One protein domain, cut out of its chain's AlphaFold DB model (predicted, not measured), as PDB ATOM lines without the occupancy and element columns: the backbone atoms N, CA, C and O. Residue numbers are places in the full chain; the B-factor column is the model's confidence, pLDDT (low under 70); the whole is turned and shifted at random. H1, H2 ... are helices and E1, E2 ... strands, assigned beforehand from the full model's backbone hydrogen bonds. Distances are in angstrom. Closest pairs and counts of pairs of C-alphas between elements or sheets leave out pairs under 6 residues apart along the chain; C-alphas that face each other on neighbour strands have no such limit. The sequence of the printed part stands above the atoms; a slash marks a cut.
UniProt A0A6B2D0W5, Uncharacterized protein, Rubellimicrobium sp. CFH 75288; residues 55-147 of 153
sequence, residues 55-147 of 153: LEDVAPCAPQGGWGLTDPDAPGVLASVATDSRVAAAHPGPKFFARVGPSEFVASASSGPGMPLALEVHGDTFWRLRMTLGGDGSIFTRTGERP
ATOM      1  N   LEU A  55      12.565 -26.416  39.695       86.19
ATOM      2  CA  LEU A  55      13.696 -27.028  39.003       86.19
ATOM      3  C   LEU A  55      13.271 -28.258  38.188       86.19
ATOM      4  O   LEU A  55      14.114 -29.115  37.937       86.19
ATOM      5  N   GLU A  56      11.992 -28.355  37.802       85.81
ATOM      6  CA  GLU A  56      11.444 -29.454  36.997       85.81
ATOM      7  C   GLU A  56      11.813 -30.826  37.582       85.81
ATOM      8  O   GLU A  56      12.599 -31.586  37.011       85.81
ATOM      9  N   ASP A  57      11.271 -31.124  38.764       89.06
ATOM     10  CA  ASP A  57      11.445 -32.404  39.459       89.06
ATOM     11  C   ASP A  57      12.872 -32.711  39.945       89.06
ATOM     12  O   ASP A  57      13.147 -33.822  40.394       89.06
ATOM     13  N   VAL A  58      13.795 -31.749  39.915       92.19
ATOM     14  CA  VAL A  58      15.146 -31.924  40.466       92.19
ATOM     15  C   VAL A  58      15.147 -31.702  41.980       92.19
ATOM     16  O   VAL A  58      14.715 -30.659  42.467       92.19
ATOM     17  N   ALA A  59      15.719 -32.645  42.730       95.19
ATOM     18  CA  ALA A  59      16.014 -32.463  44.147       95.19
ATOM     19  C   ALA A  59      17.087 -31.370  44.331       95.19
ATOM     20  O   ALA A  59      18.226 -31.553  43.888       95.19
ATOM     21  N   PRO A  60      16.786 -30.237  44.983       95.81
ATOM     22  CA  PRO A  60      17.584 -29.030  44.819       95.81
ATOM     23  C   PRO A  60      18.700 -28.904  45.862       95.81
ATOM     24  O   PRO A  60      18.912 -27.825  46.404       95.81
ATOM     25  N   CYS A  61      19.389 -29.997  46.189       97.44
ATOM     26  CA  CYS A  61      20.429 -30.033  47.217       97.44
ATOM     27  C   CYS A  61      21.648 -30.818  46.735       97.44
ATOM     28  O   CYS A  61      21.494 -31.876  46.139       97.44
ATOM     29  N   ALA A  62      22.859 -30.336  47.011       97.38
ATOM     30  CA  ALA A  62      24.101 -31.030  46.665       97.38
ATOM     31  C   ALA A  62      25.225 -30.733  47.669       97.38
ATOM     32  O   ALA A  62      25.224 -29.669  48.293       97.38
ATOM     33  N   PRO A  63      26.210 -31.636  47.822       97.25
ATOM     34  CA  PRO A  63      27.388 -31.372  48.637       97.25
ATOM     35  C   PRO A  63      28.292 -30.338  47.957       97.25
ATOM     36  O   PRO A  63      28.215 -30.114  46.746       97.25
ATOM     37  N   GLN A  64      29.200 -29.738  48.727       95.62
ATOM     38  CA  GLN A  64      30.182 -28.782  48.215       95.62
ATOM     39  C   GLN A  64      30.989 -29.356  47.038       95.62
ATOM     40  O   GLN A  64      31.820 -30.248  47.207       95.62
ATOM     41  N   GLY A  65      30.793 -28.784  45.848       92.88
ATOM     42  CA  GLY A  65      31.496 -29.177  44.629       92.88
ATOM     43  C   GLY A  65      31.072 -30.532  44.062       92.88
ATOM     44  O   GLY A  65      31.802 -31.071  43.231       92.88
ATOM     45  N   GLY A  66      29.937 -31.080  44.498       94.75
ATOM     46  CA  GLY A  66      29.401 -32.352  44.017       94.75
ATOM     47  C   GLY A  66      27.950 -32.248  43.557       94.75
ATOM     48  O   GLY A  66      27.452 -31.163  43.252       94.75
ATOM     49  N   TRP A  67      27.289 -33.401  43.488       95.69
ATOM     50  CA  TRP A  67      25.964 -33.581  42.912       95.69
ATOM     51  C   TRP A  67      24.979 -34.188  43.908       95.69
ATOM     52  O   TRP A  67      25.312 -35.146  44.599       95.69
ATOM     53  N   GLY A  68      23.761 -33.663  43.932       96.56
ATOM     54  CA  GLY A  68      22.581 -34.361  44.417       96.56
ATOM     55  C   GLY A  68      21.940 -35.144  43.286       96.56
ATOM     56  O   GLY A  68      21.812 -34.644  42.165       96.56
ATOM     57  N   LEU A  69      21.571 -36.383  43.579       95.88
ATOM     58  CA  LEU A  69      20.997 -37.324  42.635       95.88
ATOM     59  C   LEU A  69      19.529 -37.529  43.005       95.88
ATOM     60  O   LEU A  69      19.222 -38.041  44.083       95.88
ATOM     61  N   THR A  70      18.630 -37.097  42.126       95.50
ATOM     62  CA  THR A  70      17.180 -37.204  42.344       95.50
ATOM     63  C   THR A  70      16.739 -38.650  42.161       95.50
ATOM     64  O   THR A  70      17.188 -39.303  41.216       95.50
ATOM     65  N   ASP A  71      15.869 -39.149  43.032       94.56
ATOM     66  CA  ASP A  71      15.247 -40.461  42.877       94.56
ATOM     67  C   ASP A  71      14.486 -40.541  41.534       94.56
ATOM     68  O   ASP A  71      13.586 -39.731  41.298       94.56
ATOM     69  N   PRO A  72      14.828 -41.481  40.629       91.12
ATOM     70  CA  PRO A  72      14.118 -41.650  39.362       91.12
ATOM     71  C   PRO A  72      12.628 -41.979  39.524       91.12
ATOM     72  O   PRO A  72      11.848 -41.675  38.622       91.12
ATOM     73  N   ASP A  73      12.245 -42.583  40.652       93.06
ATOM     74  CA  ASP A  73      10.874 -42.999  40.948       93.06
ATOM     75  C   ASP A  73      10.142 -42.004  41.872       93.06
ATOM     76  O   ASP A  73       8.934 -42.133  42.091       93.06
ATOM     77  N   ALA A  74      10.844 -40.990  42.396       94.19
ATOM     78  CA  ALA A  74      10.277 -39.947  43.250       94.19
ATOM     79  C   ALA A  74      10.799 -38.541  42.863       94.19
ATOM     80  O   ALA A  74      11.780 -38.052  43.432       94.19
ATOM     81  N   PRO A  75      10.117 -37.862  41.918       90.88
ATOM     82  CA  PRO A  75      10.386 -36.478  41.524       90.88
ATOM     83  C   PRO A  75      10.640 -35.524  42.699       90.88
ATOM     84  O   PRO A  75       9.887 -35.498  43.673       90.88
ATOM     85  N   GLY A  76      11.713 -34.735  42.616       91.94
ATOM     86  CA  GLY A  76      12.108 -33.753  43.631       91.94
ATOM     87  C   GLY A  76      12.722 -34.337  44.909       91.94
ATOM     88  O   GLY A  76      13.160 -33.575  45.772       91.94
ATOM     89  N   VAL A  77      12.794 -35.667  45.051       95.25
ATOM     90  CA  VAL A  77      13.350 -36.326  46.241       95.25
ATOM     91  C   VAL A  77      14.831 -36.632  46.041       95.25
ATOM     92  O   VAL A  77      15.234 -37.232  45.046       95.25
ATOM     93  N   LEU A  78      15.665 -36.225  47.002       96.12
ATOM     94  CA  LEU A  78      17.091 -36.540  46.998       96.12
ATOM     95  C   LEU A  78      17.291 -38.015  47.378       96.12
ATOM     96  O   LEU A  78      17.028 -38.393  48.517       96.12
ATOM     97  N   ALA A  79      17.778 -38.833  46.446       95.94
ATOM     98  CA  ALA A  79      18.085 -40.240  46.705       95.94
ATOM     99  C   ALA A  79      19.473 -40.424  47.326       95.94
ATOM    100  O   ALA A  79      19.667 -41.262  48.203       95.94
ATOM    101  N   SER A  80      20.462 -39.684  46.823       96.69
ATOM    102  CA  SER A  80      21.850 -39.760  47.285       96.69
ATOM    103  C   SER A  80      22.661 -38.560  46.803       96.69
ATOM    104  O   SER A  80      22.191 -37.746  46.003       96.69
ATOM    105  N   VAL A  81      23.907 -38.465  47.266       97.44
ATOM    106  CA  VAL A  81      24.878 -37.479  46.791       97.44
ATOM    107  C   VAL A  81      26.111 -38.153  46.197       97.44
ATOM    108  O   VAL A  81      26.480 -39.265  46.573       97.44
ATOM    109  N   ALA A  82      26.791 -37.458  45.291       96.00
ATOM    110  CA  ALA A  82      28.036 -37.914  44.690       96.00
ATOM    111  C   ALA A  82      29.043 -36.768  44.581       96.00
ATOM    112  O   ALA A  82      28.705 -35.673  44.151       96.00
ATOM    113  N   THR A  83      30.308 -37.019  44.914       94.12
ATOM    114  CA  THR A  83      31.428 -36.103  44.615       94.12
ATOM    115  C   THR A  83      32.268 -36.581  43.432       94.12
ATOM    116  O   THR A  83      33.058 -35.817  42.885       94.12
ATOM    117  N   ASP A  84      32.110 -37.844  43.026       92.31
ATOM    118  CA  ASP A  84      32.706 -38.388  41.807       92.31
ATOM    119  C   ASP A  84      31.773 -38.119  40.619       92.31
ATOM    120  O   ASP A  84      30.624 -38.573  40.584       92.31
ATOM    121  N   SER A  85      32.287 -37.404  39.621       88.62
ATOM    122  CA  SER A  85      31.546 -37.076  38.406       88.62
ATOM    123  C   SER A  85      31.148 -38.307  37.596       88.62
ATOM    124  O   SER A  85      30.147 -38.258  36.892       88.62
ATOM    125  N   ARG A  86      31.872 -39.429  37.691       90.56
ATOM    126  CA  ARG A  86      31.507 -40.677  37.003       90.56
ATOM    127  C   ARG A  86      30.262 -41.309  37.607       90.56
ATOM    128  O   ARG A  86      29.416 -41.798  36.864       90.56
ATOM    129  N   VAL A  87      30.145 -41.270  38.936       92.69
ATOM    130  CA  VAL A  87      28.952 -41.744  39.655       92.69
ATOM    131  C   VAL A  87      27.763 -40.864  39.296       92.69
ATOM    132  O   VAL A  87      26.724 -41.381  38.895       92.69
ATOM    133  N   ALA A  88      27.942 -39.539  39.343       91.62
ATOM    134  CA  ALA A  88      26.903 -38.606  38.931       91.62
ATOM    135  C   ALA A  88      26.487 -38.837  37.470       91.62
ATOM    136  O   ALA A  88      25.303 -38.981  37.200       91.62
ATOM    137  N   ALA A  89      27.430 -38.957  36.532       88.06
ATOM    138  CA  ALA A  89      27.138 -39.166  35.111       88.06
ATOM    139  C   ALA A  89      26.332 -40.445  34.830       88.06
ATOM    140  O   ALA A  89      25.495 -40.451  33.928       88.06
ATOM    141  N   ALA A  90      26.596 -41.514  35.586       90.19
ATOM    142  CA  ALA A  90      25.914 -42.797  35.454       90.19
ATOM    143  C   ALA A  90      24.500 -42.804  36.062       90.19
ATOM    144  O   ALA A  90      23.728 -43.720  35.780       90.19
ATOM    145  N   HIS A  91      24.151 -41.806  36.881       91.50
ATOM    146  CA  HIS A  91      22.830 -41.722  37.496       91.50
ATOM    147  C   HIS A  91      21.746 -41.446  36.438       91.50
ATOM    148  O   HIS A  91      21.880 -40.484  35.671       91.50
ATOM    149  N   PRO A  92      20.665 -42.244  36.381       89.44
ATOM    150  CA  PRO A  92      19.639 -42.103  35.347       89.44
ATOM    151  C   PRO A  92      18.711 -40.901  35.572       89.44
ATOM    152  O   PRO A  92      18.149 -40.384  34.609       89.44
ATOM    153  N   GLY A  93      18.556 -40.454  36.821       89.75
ATOM    154  CA  GLY A  93      17.641 -39.373  37.188       89.75
ATOM    155  C   GLY A  93      18.228 -37.961  37.041       89.75
ATOM    156  O   GLY A  93      19.417 -37.798  36.724       89.75
ATOM    157  N   PRO A  94      17.405 -36.928  37.307       91.75
ATOM    158  CA  PRO A  94      17.844 -35.538  37.364       91.75
ATOM    159  C   PRO A  94      18.919 -35.291  38.428       91.75
ATOM    160  O   PRO A  94      19.022 -36.000  39.434       91.75
ATOM    161  N   LYS A  95      19.740 -34.267  38.198       92.50
ATOM    162  CA  LYS A  95      20.929 -33.966  39.001       92.50
ATOM    163  C   LYS A  95      20.960 -32.493  39.357       92.50
ATOM    164  O   LYS A  95      20.686 -31.641  38.513       92.50
ATOM    165  N   PHE A  96      21.390 -32.207  40.573       94.69
ATOM    166  CA  PHE A  96      21.676 -30.862  41.045       94.69
ATOM    167  C   PHE A  96      23.153 -30.762  41.398       94.69
ATOM    168  O   PHE A  96      23.687 -31.670  42.012       94.69
ATOM    169  N   PHE A  97      23.831 -29.691  41.015       94.56
ATOM    170  CA  PHE A  97      25.213 -29.405  41.394       94.56
ATOM    171  C   PHE A  97      25.253 -28.121  42.206       94.56
ATOM    172  O   PHE A  97      24.532 -27.179  41.878       94.56
ATOM    173  N   ALA A  98      26.141 -28.052  43.196       95.50
ATOM    174  CA  ALA A  98      26.359 -26.832  43.960       95.50
ATOM    175  C   ALA A  98      27.815 -26.664  44.398       95.50
ATOM    176  O   ALA A  98      28.506 -27.626  44.728       95.50
ATOM    177  N   ARG A  99      28.287 -25.417  44.436       95.12
ATOM    178  CA  ARG A  99      29.626 -25.068  44.917       95.12
ATOM    179  C   ARG A  99      29.656 -23.643  45.446       95.12
ATOM    180  O   ARG A  99      29.337 -22.706  44.720       95.12
ATOM    181  N   VAL A 100      30.164 -23.472  46.659       95.88
ATOM    182  CA  VAL A 100      30.597 -22.182  47.200       95.88
ATOM    183  C   VAL A 100      32.094 -22.020  46.930       95.88
ATOM    184  O   VAL A 100      32.921 -22.777  47.437       95.88
ATOM    185  N   GLY A 101      32.450 -21.077  46.065       93.81
ATOM    186  CA  GLY A 101      33.823 -20.643  45.831       93.81
ATOM    187  C   GLY A 101      34.220 -19.459  46.723       93.81
ATOM    188  O   GLY A 101      33.440 -19.025  47.567       93.81
ATOM    189  N   PRO A 102      35.420 -18.889  46.520       92.00
ATOM    190  CA  PRO A 102      35.904 -17.759  47.320       92.00
ATOM    191  C   PRO A 102      35.063 -16.481  47.199       92.00
ATOM    192  O   PRO A 102      35.076 -15.658  48.109       92.00
ATOM    193  N   SER A 103      34.370 -16.289  46.073       93.25
ATOM    194  CA  SER A 103      33.641 -15.050  45.759       93.25
ATOM    195  C   SER A 103      32.209 -15.265  45.274       93.25
ATOM    196  O   SER A 103      31.456 -14.300  45.150       93.25
ATOM    197  N   GLU A 104      31.824 -16.505  44.980       95.31
ATOM    198  CA  GLU A 104      30.523 -16.821  44.397       95.31
ATOM    199  C   GLU A 104      30.000 -18.177  44.869       95.31
ATOM    200  O   GLU A 104      30.765 -19.098  45.151       95.31
ATOM    201  N   PHE A 105      28.683 -18.302  44.890       96.38
ATOM    202  CA  PHE A 105      27.953 -19.553  44.909       96.38
ATOM    203  C   PHE A 105      27.456 -19.857  43.494       96.38
ATOM    204  O   PHE A 105      26.912 -18.986  42.812       96.38
ATOM    205  N   VAL A 106      27.648 -21.096  43.052       95.56
ATOM    206  CA  VAL A 106      27.159 -21.594  41.766       95.56
ATOM    207  C   VAL A 106      26.329 -22.839  42.012       95.56
ATOM    208  O   VAL A 106      26.787 -23.748  42.703       95.56
ATOM    209  N   ALA A 107      25.155 -22.896  41.397       95.12
ATOM    210  CA  ALA A 107      24.318 -24.080  41.367       95.12
ATOM    211  C   ALA A 107      23.812 -24.352  39.950       95.12
ATOM    212  O   ALA A 107      23.693 -23.434  39.138       95.12
ATOM    213  N   SER A 108      23.517 -25.606  39.637       92.25
ATOM    214  CA  SER A 108      22.852 -25.952  38.383       92.25
ATOM    215  C   SER A 108      22.004 -27.200  38.522       92.25
ATOM    216  O   SER A 108      22.404 -28.125  39.221       92.25
ATOM    217  N   ALA A 109      20.898 -27.244  37.796       91.50
ATOM    218  CA  ALA A 109      20.026 -28.399  37.696       91.50
ATOM    219  C   ALA A 109      20.001 -28.893  36.248       91.50
ATOM    220  O   ALA A 109      20.016 -28.088  35.311       91.50
ATOM    221  N   SER A 110      19.994 -30.213  36.080       87.06
ATOM    222  CA  SER A 110      19.893 -30.855  34.774       87.06
ATOM    223  C   SER A 110      19.042 -32.115  34.825       87.06
ATOM    224  O   SER A 110      19.216 -32.930  35.736       87.06
ATOM    225  N   SER A 111      18.191 -32.315  33.824       82.06
ATOM    226  CA  SER A 111      17.436 -33.556  33.639       82.06
ATOM    227  C   SER A 111      18.200 -34.566  32.770       82.06
ATOM    228  O   SER A 111      19.059 -34.203  31.966       82.06
ATOM    229  N   GLY A 112      17.898 -35.854  32.955       71.38
ATOM    230  CA  GLY A 112      18.418 -36.942  32.120       71.38
ATOM    231  C   GLY A 112      19.827 -37.458  32.470       71.38
ATOM    232  O   GLY A 112      20.508 -36.926  33.353       71.38
ATOM    233  N   PRO A 113      20.268 -38.549  31.813       70.50
ATOM    234  CA  PRO A 113      21.581 -39.166  32.019       70.50
ATOM    235  C   PRO A 113      22.733 -38.302  31.470       70.50
ATOM    236  O   PRO A 113      22.567 -37.576  30.495       70.50
ATOM    237  N   GLY A 114      23.930 -38.416  32.060       72.12
ATOM    238  CA  GLY A 114      25.114 -37.642  31.658       72.12
ATOM    239  C   GLY A 114      25.459 -36.469  32.586       72.12
ATOM    240  O   GLY A 114      24.896 -36.324  33.671       72.12
ATOM    241  N   MET A 115      26.448 -35.660  32.183       64.00
ATOM    242  CA  MET A 115      26.951 -34.524  32.973       64.00
ATOM    243  C   MET A 115      26.388 -33.187  32.478       64.00
ATOM    244  O   MET A 115      26.359 -32.979  31.266       64.00
ATOM    245  N   PRO A 116      26.089 -32.223  33.372       57.03
ATOM    246  CA  PRO A 116      25.560 -30.905  33.003       57.03
ATOM    247  C   PRO A 116      26.368 -30.161  31.923       57.03
ATOM    248  O   PRO A 116      25.791 -29.523  31.051       57.03
ATOM    249  N   LEU A 117      27.703 -30.298  31.925       51.00
ATOM    250  CA  LEU A 117      28.597 -29.694  30.919       51.00
ATOM    251  C   LEU A 117      28.443 -30.292  29.505       51.00
ATOM    252  O   LEU A 117      28.810 -29.644  28.533       51.00
ATOM    253  N   ALA A 118      27.898 -31.505  29.382       47.44
ATOM    254  CA  ALA A 118      27.486 -32.096  28.106       47.44
ATOM    255  C   ALA A 118      26.007 -31.801  27.778       47.44
ATOM    256  O   ALA A 118      25.626 -31.823  26.611       47.44
ATOM    257  N   LEU A 119      25.183 -31.492  28.786       48.44
ATOM    258  CA  LEU A 119      23.744 -31.230  28.641       48.44
ATOM    259  C   LEU A 119      23.434 -29.789  28.190       48.44
ATOM    260  O   LEU A 119      22.422 -29.576  27.528       48.44
ATOM    261  N   GLU A 120      24.345 -28.828  28.409       49.09
ATOM    262  CA  GLU A 120      24.282 -27.480  27.796       49.09
ATOM    263  C   GLU A 120      24.218 -27.532  26.253       49.09
ATOM    264  O   GLU A 120      23.660 -26.637  25.625       49.09
ATOM    265  N   VAL A 121      24.756 -28.591  25.633       44.19
ATOM    266  CA  VAL A 121      24.816 -28.753  24.168       44.19
ATOM    267  C   VAL A 121      23.540 -29.384  23.592       44.19
ATOM    268  O   VAL A 121      23.248 -29.195  22.412       44.19
ATOM    269  N   HIS A 122      22.757 -30.105  24.402       43.41
ATOM    270  CA  HIS A 122      21.611 -30.891  23.926       43.41
ATOM    271  C   HIS A 122      20.239 -30.298  24.264       43.41
ATOM    272  O   HIS A 122      19.229 -30.795  23.777       43.41
ATOM    273  N   GLY A 123      20.192 -29.192  25.014       48.44
ATOM    274  CA  GLY A 123      18.948 -28.458  25.252       48.44
ATOM    275  C   GLY A 123      17.990 -29.134  26.232       48.44
ATOM    276  O   GLY A 123      16.911 -28.591  26.454       48.44
ATOM    277  N   ASP A 124      18.377 -30.248  26.855       54.72
ATOM    278  CA  ASP A 124      17.668 -30.838  27.992       54.72
ATOM    279  C   ASP A 124      17.819 -29.935  29.224       54.72
ATOM    280  O   ASP A 124      18.752 -29.139  29.310       54.72
ATOM    281  N   THR A 125      16.804 -29.928  30.093       59.09
ATOM    282  CA  THR A 125      16.488 -28.841  31.040       59.09
ATOM    283  C   THR A 125      17.732 -28.321  31.724       59.09
ATOM    284  O   THR A 125      18.377 -29.048  32.469       59.09
ATOM    285  N   PHE A 126      18.067 -27.061  31.461       76.31
ATOM    286  CA  PHE A 126      19.243 -26.431  32.020       76.31
ATOM    287  C   PHE A 126      18.825 -25.201  32.813       76.31
ATOM    288  O   PHE A 126      18.314 -24.223  32.262       76.31
ATOM    289  N   TRP A 127      19.062 -25.283  34.116       88.12
ATOM    290  CA  TRP A 127      18.943 -24.177  35.049       88.12
ATOM    291  C   TRP A 127      20.308 -23.963  35.699       88.12
ATOM    292  O   TRP A 127      20.945 -24.921  36.144       88.12
ATOM    293  N   ARG A 128      20.786 -22.720  35.761       91.25
ATOM    294  CA  ARG A 128      22.024 -22.360  36.465       91.25
ATOM    295  C   ARG A 128      21.803 -21.100  37.274       91.25
ATOM    296  O   ARG A 128      21.281 -20.124  36.762       91.25
ATOM    297  N   LEU A 129      22.289 -21.085  38.501       93.88
ATOM    298  CA  LEU A 129      22.335 -19.906  39.349       93.88
ATOM    299  C   LEU A 129      23.781 -19.560  39.646       93.88
ATOM    300  O   LEU A 129      24.599 -20.431  39.951       93.88
ATOM    301  N   ARG A 130      24.092 -18.271  39.560       95.62
ATOM    302  CA  ARG A 130      25.351 -17.704  40.037       95.62
ATOM    303  C   ARG A 130      25.027 -16.532  40.940       95.62
ATOM    304  O   ARG A 130      24.258 -15.665  40.552       95.62
ATOM    305  N   MET A 131      25.612 -16.515  42.125       96.88
ATOM    306  CA  MET A 131      25.386 -15.489  43.133       96.88
ATOM    307  C   MET A 131      26.726 -15.082  43.725       96.88
ATOM    308  O   MET A 131      27.525 -15.938  44.091       96.88
ATOM    309  N   THR A 132      26.988 -13.791  43.852       97.00
ATOM    310  CA  THR A 132      28.113 -13.299  44.651       97.00
ATOM    311  C   THR A 132      27.881 -13.612  46.130       97.00
ATOM    312  O   THR A 132      26.745 -13.732  46.581       97.00
ATOM    313  N   LEU A 133      28.936 -13.680  46.946       91.50
ATOM    314  CA  LEU A 133      28.737 -13.807  48.401       91.50
ATOM    315  C   LEU A 133      28.106 -12.553  49.046       91.50
ATOM    316  O   LEU A 133      27.756 -12.592  50.222       91.50
ATOM    317  N   GLY A 134      27.949 -11.464  48.282       92.69
ATOM    318  CA  GLY A 134      27.186 -10.273  48.664       92.69
ATOM    319  C   GLY A 134      25.677 -10.378  48.413       92.69
ATOM    320  O   GLY A 134      24.948  -9.502  48.862       92.69
ATOM    321  N   GLY A 135      25.207 -11.437  47.740       95.25
ATOM    322  CA  GLY A 135      23.784 -11.727  47.544       95.25
ATOM    323  C   GLY A 135      23.230 -11.399  46.157       95.25
ATOM    324  O   GLY A 135      22.195 -11.945  45.788       95.25
ATOM    325  N   ASP A 136      23.913 -10.581  45.357       97.75
ATOM    326  CA  ASP A 136      23.501 -10.313  43.972       97.75
ATOM    327  C   ASP A 136      23.828 -11.493  43.059       97.75
ATOM    328  O   ASP A 136      24.922 -12.066  43.150       97.75
ATOM    329  N   GLY A 137      22.917 -11.834  42.152       96.75
ATOM    330  CA  GLY A 137      23.113 -12.947  41.236       96.75
ATOM    331  C   GLY A 137      22.167 -12.976  40.044       96.75
ATOM    332  O   GLY A 137      21.305 -12.117  39.872       96.75
ATOM    333  N   SER A 138      22.342 -14.016  39.233       95.81
ATOM    334  CA  SER A 138      21.535 -14.292  38.051       95.81
ATOM    335  C   SER A 138      21.154 -15.764  37.978       95.81
ATOM    336  O   SER A 138      21.978 -16.656  38.219       95.81
ATOM    337  N   ILE A 139      19.898 -16.014  37.615       93.25
ATOM    338  CA  ILE A 139      19.382 -17.320  37.216       93.25
ATOM    339  C   ILE A 139      19.360 -17.369  35.689       93.25
ATOM    340  O   ILE A 139      18.758 -16.521  35.040       93.25
ATOM    341  N   PHE A 140      19.982 -18.387  35.116       90.38
ATOM    342  CA  PHE A 140      19.994 -18.685  33.695       90.38
ATOM    343  C   PHE A 140      19.067 -19.864  33.440       90.38
ATOM    344  O   PHE A 140      19.266 -20.954  33.977       90.38
ATOM    345  N   THR A 141      18.063 -19.632  32.607       86.25
ATOM    346  CA  THR A 141      17.099 -20.638  32.154       86.25
ATOM    347  C   THR A 141      17.054 -20.651  30.630       86.25
ATOM    348  O   THR A 141      17.628 -19.778  29.975       86.25
ATOM    349  N   ARG A 142      16.287 -21.573  30.041       79.62
ATOM    350  CA  ARG A 142      16.001 -21.544  28.598       79.62
ATOM    351  C   ARG A 142      15.290 -20.263  28.146       79.62
ATOM    352  O   ARG A 142      15.444 -19.865  26.997       79.62
ATOM    353  N   THR A 143      14.514 -19.622  29.022       82.06
ATOM    354  CA  THR A 143      13.765 -18.396  28.695       82.06
ATOM    355  C   THR A 143      14.598 -17.126  28.846       82.06
ATOM    356  O   THR A 143      14.116 -16.043  28.526       82.06
ATOM    357  N   GLY A 144      15.839 -17.245  29.322       87.50
ATOM    358  CA  GLY A 144      16.767 -16.134  29.486       87.50
ATOM    359  C   GLY A 144      17.355 -16.037  30.888       87.50
ATOM    360  O   GLY A 144      17.153 -16.899  31.753       87.50
ATOM    361  N   GLU A 145      18.111 -14.962  31.076       91.50
ATOM    362  CA  GLU A 145      18.716 -14.577  32.344       91.50
ATOM    363  C   GLU A 145      17.737 -13.740  33.173       91.50
ATOM    364  O   GLU A 145      17.042 -12.870  32.647       91.50
ATOM    365  N   ARG A 146      17.687 -14.005  34.477       93.69
ATOM    366  CA  ARG A 146      16.860 -13.286  35.442       93.69
ATOM    367  C   ARG A 146      17.721 -12.852  36.627       93.69
ATOM    368  O   ARG A 146      18.196 -13.730  37.355       93.69
ATOM    369  N   PRO A 147      17.921 -11.544  36.840       96.94
ATOM    370  CA  PRO A 147      18.648 -11.057  38.001       96.94
ATOM    371  C   PRO A 147      17.833 -11.261  39.284       96.94
ATOM    372  O   PRO A 147      16.594 -11.260  39.280       96.94
TER     373      PRO A 147
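AT A GLANCE: This is residues 55 to 147 of the 153 residues of an uncharacterized protein of Rubellimicrobium sp. CFH 75288 (UniProt A0A6B2D0W5). A single twisted sheet of seven strands makes the body, with the short helix H1 over one face near its E3 end and the short strand E1 over the opposite face there, beside E2 and E4. The little helix H2 only grazes the sheet, and the far end, E7 and E8, is bare on both faces. The printed part has 93 residues, with two named helices and eight named strands in the order E1 E2 E3 H1 E4 E5 H2 E6 E7 E8; the class is mostly strand. The sheet runs E3 E2 E4 E5 E6 E7 E8, all antiparallel. The whole is compact, with a radius of gyration of the C-alphas of 12.6 A and spans of 36 by 27 by 22 A.

HOW THE PARTS SIT: Start at the inner strands E4, residues 95 to 100, and E5, residues 104 to 110, a hairpin in which N 97 and O 108 are 2.8 A apart. Beside E4 look for E2, residues 66 to 70, where N 68 and O 96 are 2.8 A apart. E2 forms a hairpin with the edge strand E3, residues 78 to 82; N 69 and O 80 are 2.8 A apart. On the other side of E5 comes E6, residues 126 to 132, with N 107 and O 129 at 2.9 A. E6, E7, residues 136 to 141, and the edge strand E8, residues 144 to 147, form a meander, each strand the antiparallel neighbour of the one before; N 130 and O 138 are 3.0 A apart, and N 146 and O 139 2.8 A. From edge to edge the strands' lines turn by 90 degrees. H1, residues 85 to 90, is on the sheet at a height of 9.0 A, over E2, and runs along the strands, at 3 degrees to E2 on the local plane; its closest C-alphas to E2 are those of Ala 88 and Trp 67, 6.5 A. E3, H1 and E4 form a split strand-helix-strand unit, two strands running the same way with E2 between them, and its crossover is right-handed. E1, residues 61 to 63, pairs with no named strand; the C-alphas of Ala 62 and Gly 68, in E2, are 4.3 A apart. H2, residues 116 to 119, only grazes the sheet; its closest C-alphas to E5 are those of Pro 116 and Ser 110, 5.9 A. H1 and H2 are apart. In H1 every O i to N i+4 pair is within hydrogen-bond range; H2 is too short for such a pair.

IN THESE COORDINATES: Find C-alpha 61 at (20.429, -30.033, 47.217), where E1 begins. E2 measures 13.3 A from first to last C-alpha, E3 11.3 A, E4 17.3 A, E5 20.1 A, E6 20.3 A, E7 16.9 A and E8 10.1 A; H1 measures 8.6 A. E6 begins at C-alpha 126, (19.243, -26.431, 32.020), and E8 ends at C-alpha 147, (18.648, -11.057, 38.001).

THE WHOLE: The two C-alphas farthest apart are those of Asp 73 and Gly 134, 37.4 A. The printed part has no cut and no long link; the links E2 to E3 and H2 to E6 are short, the others tight. The mean pLDDT of the printed part is 87.1, and residues 115 to 125 are under 70.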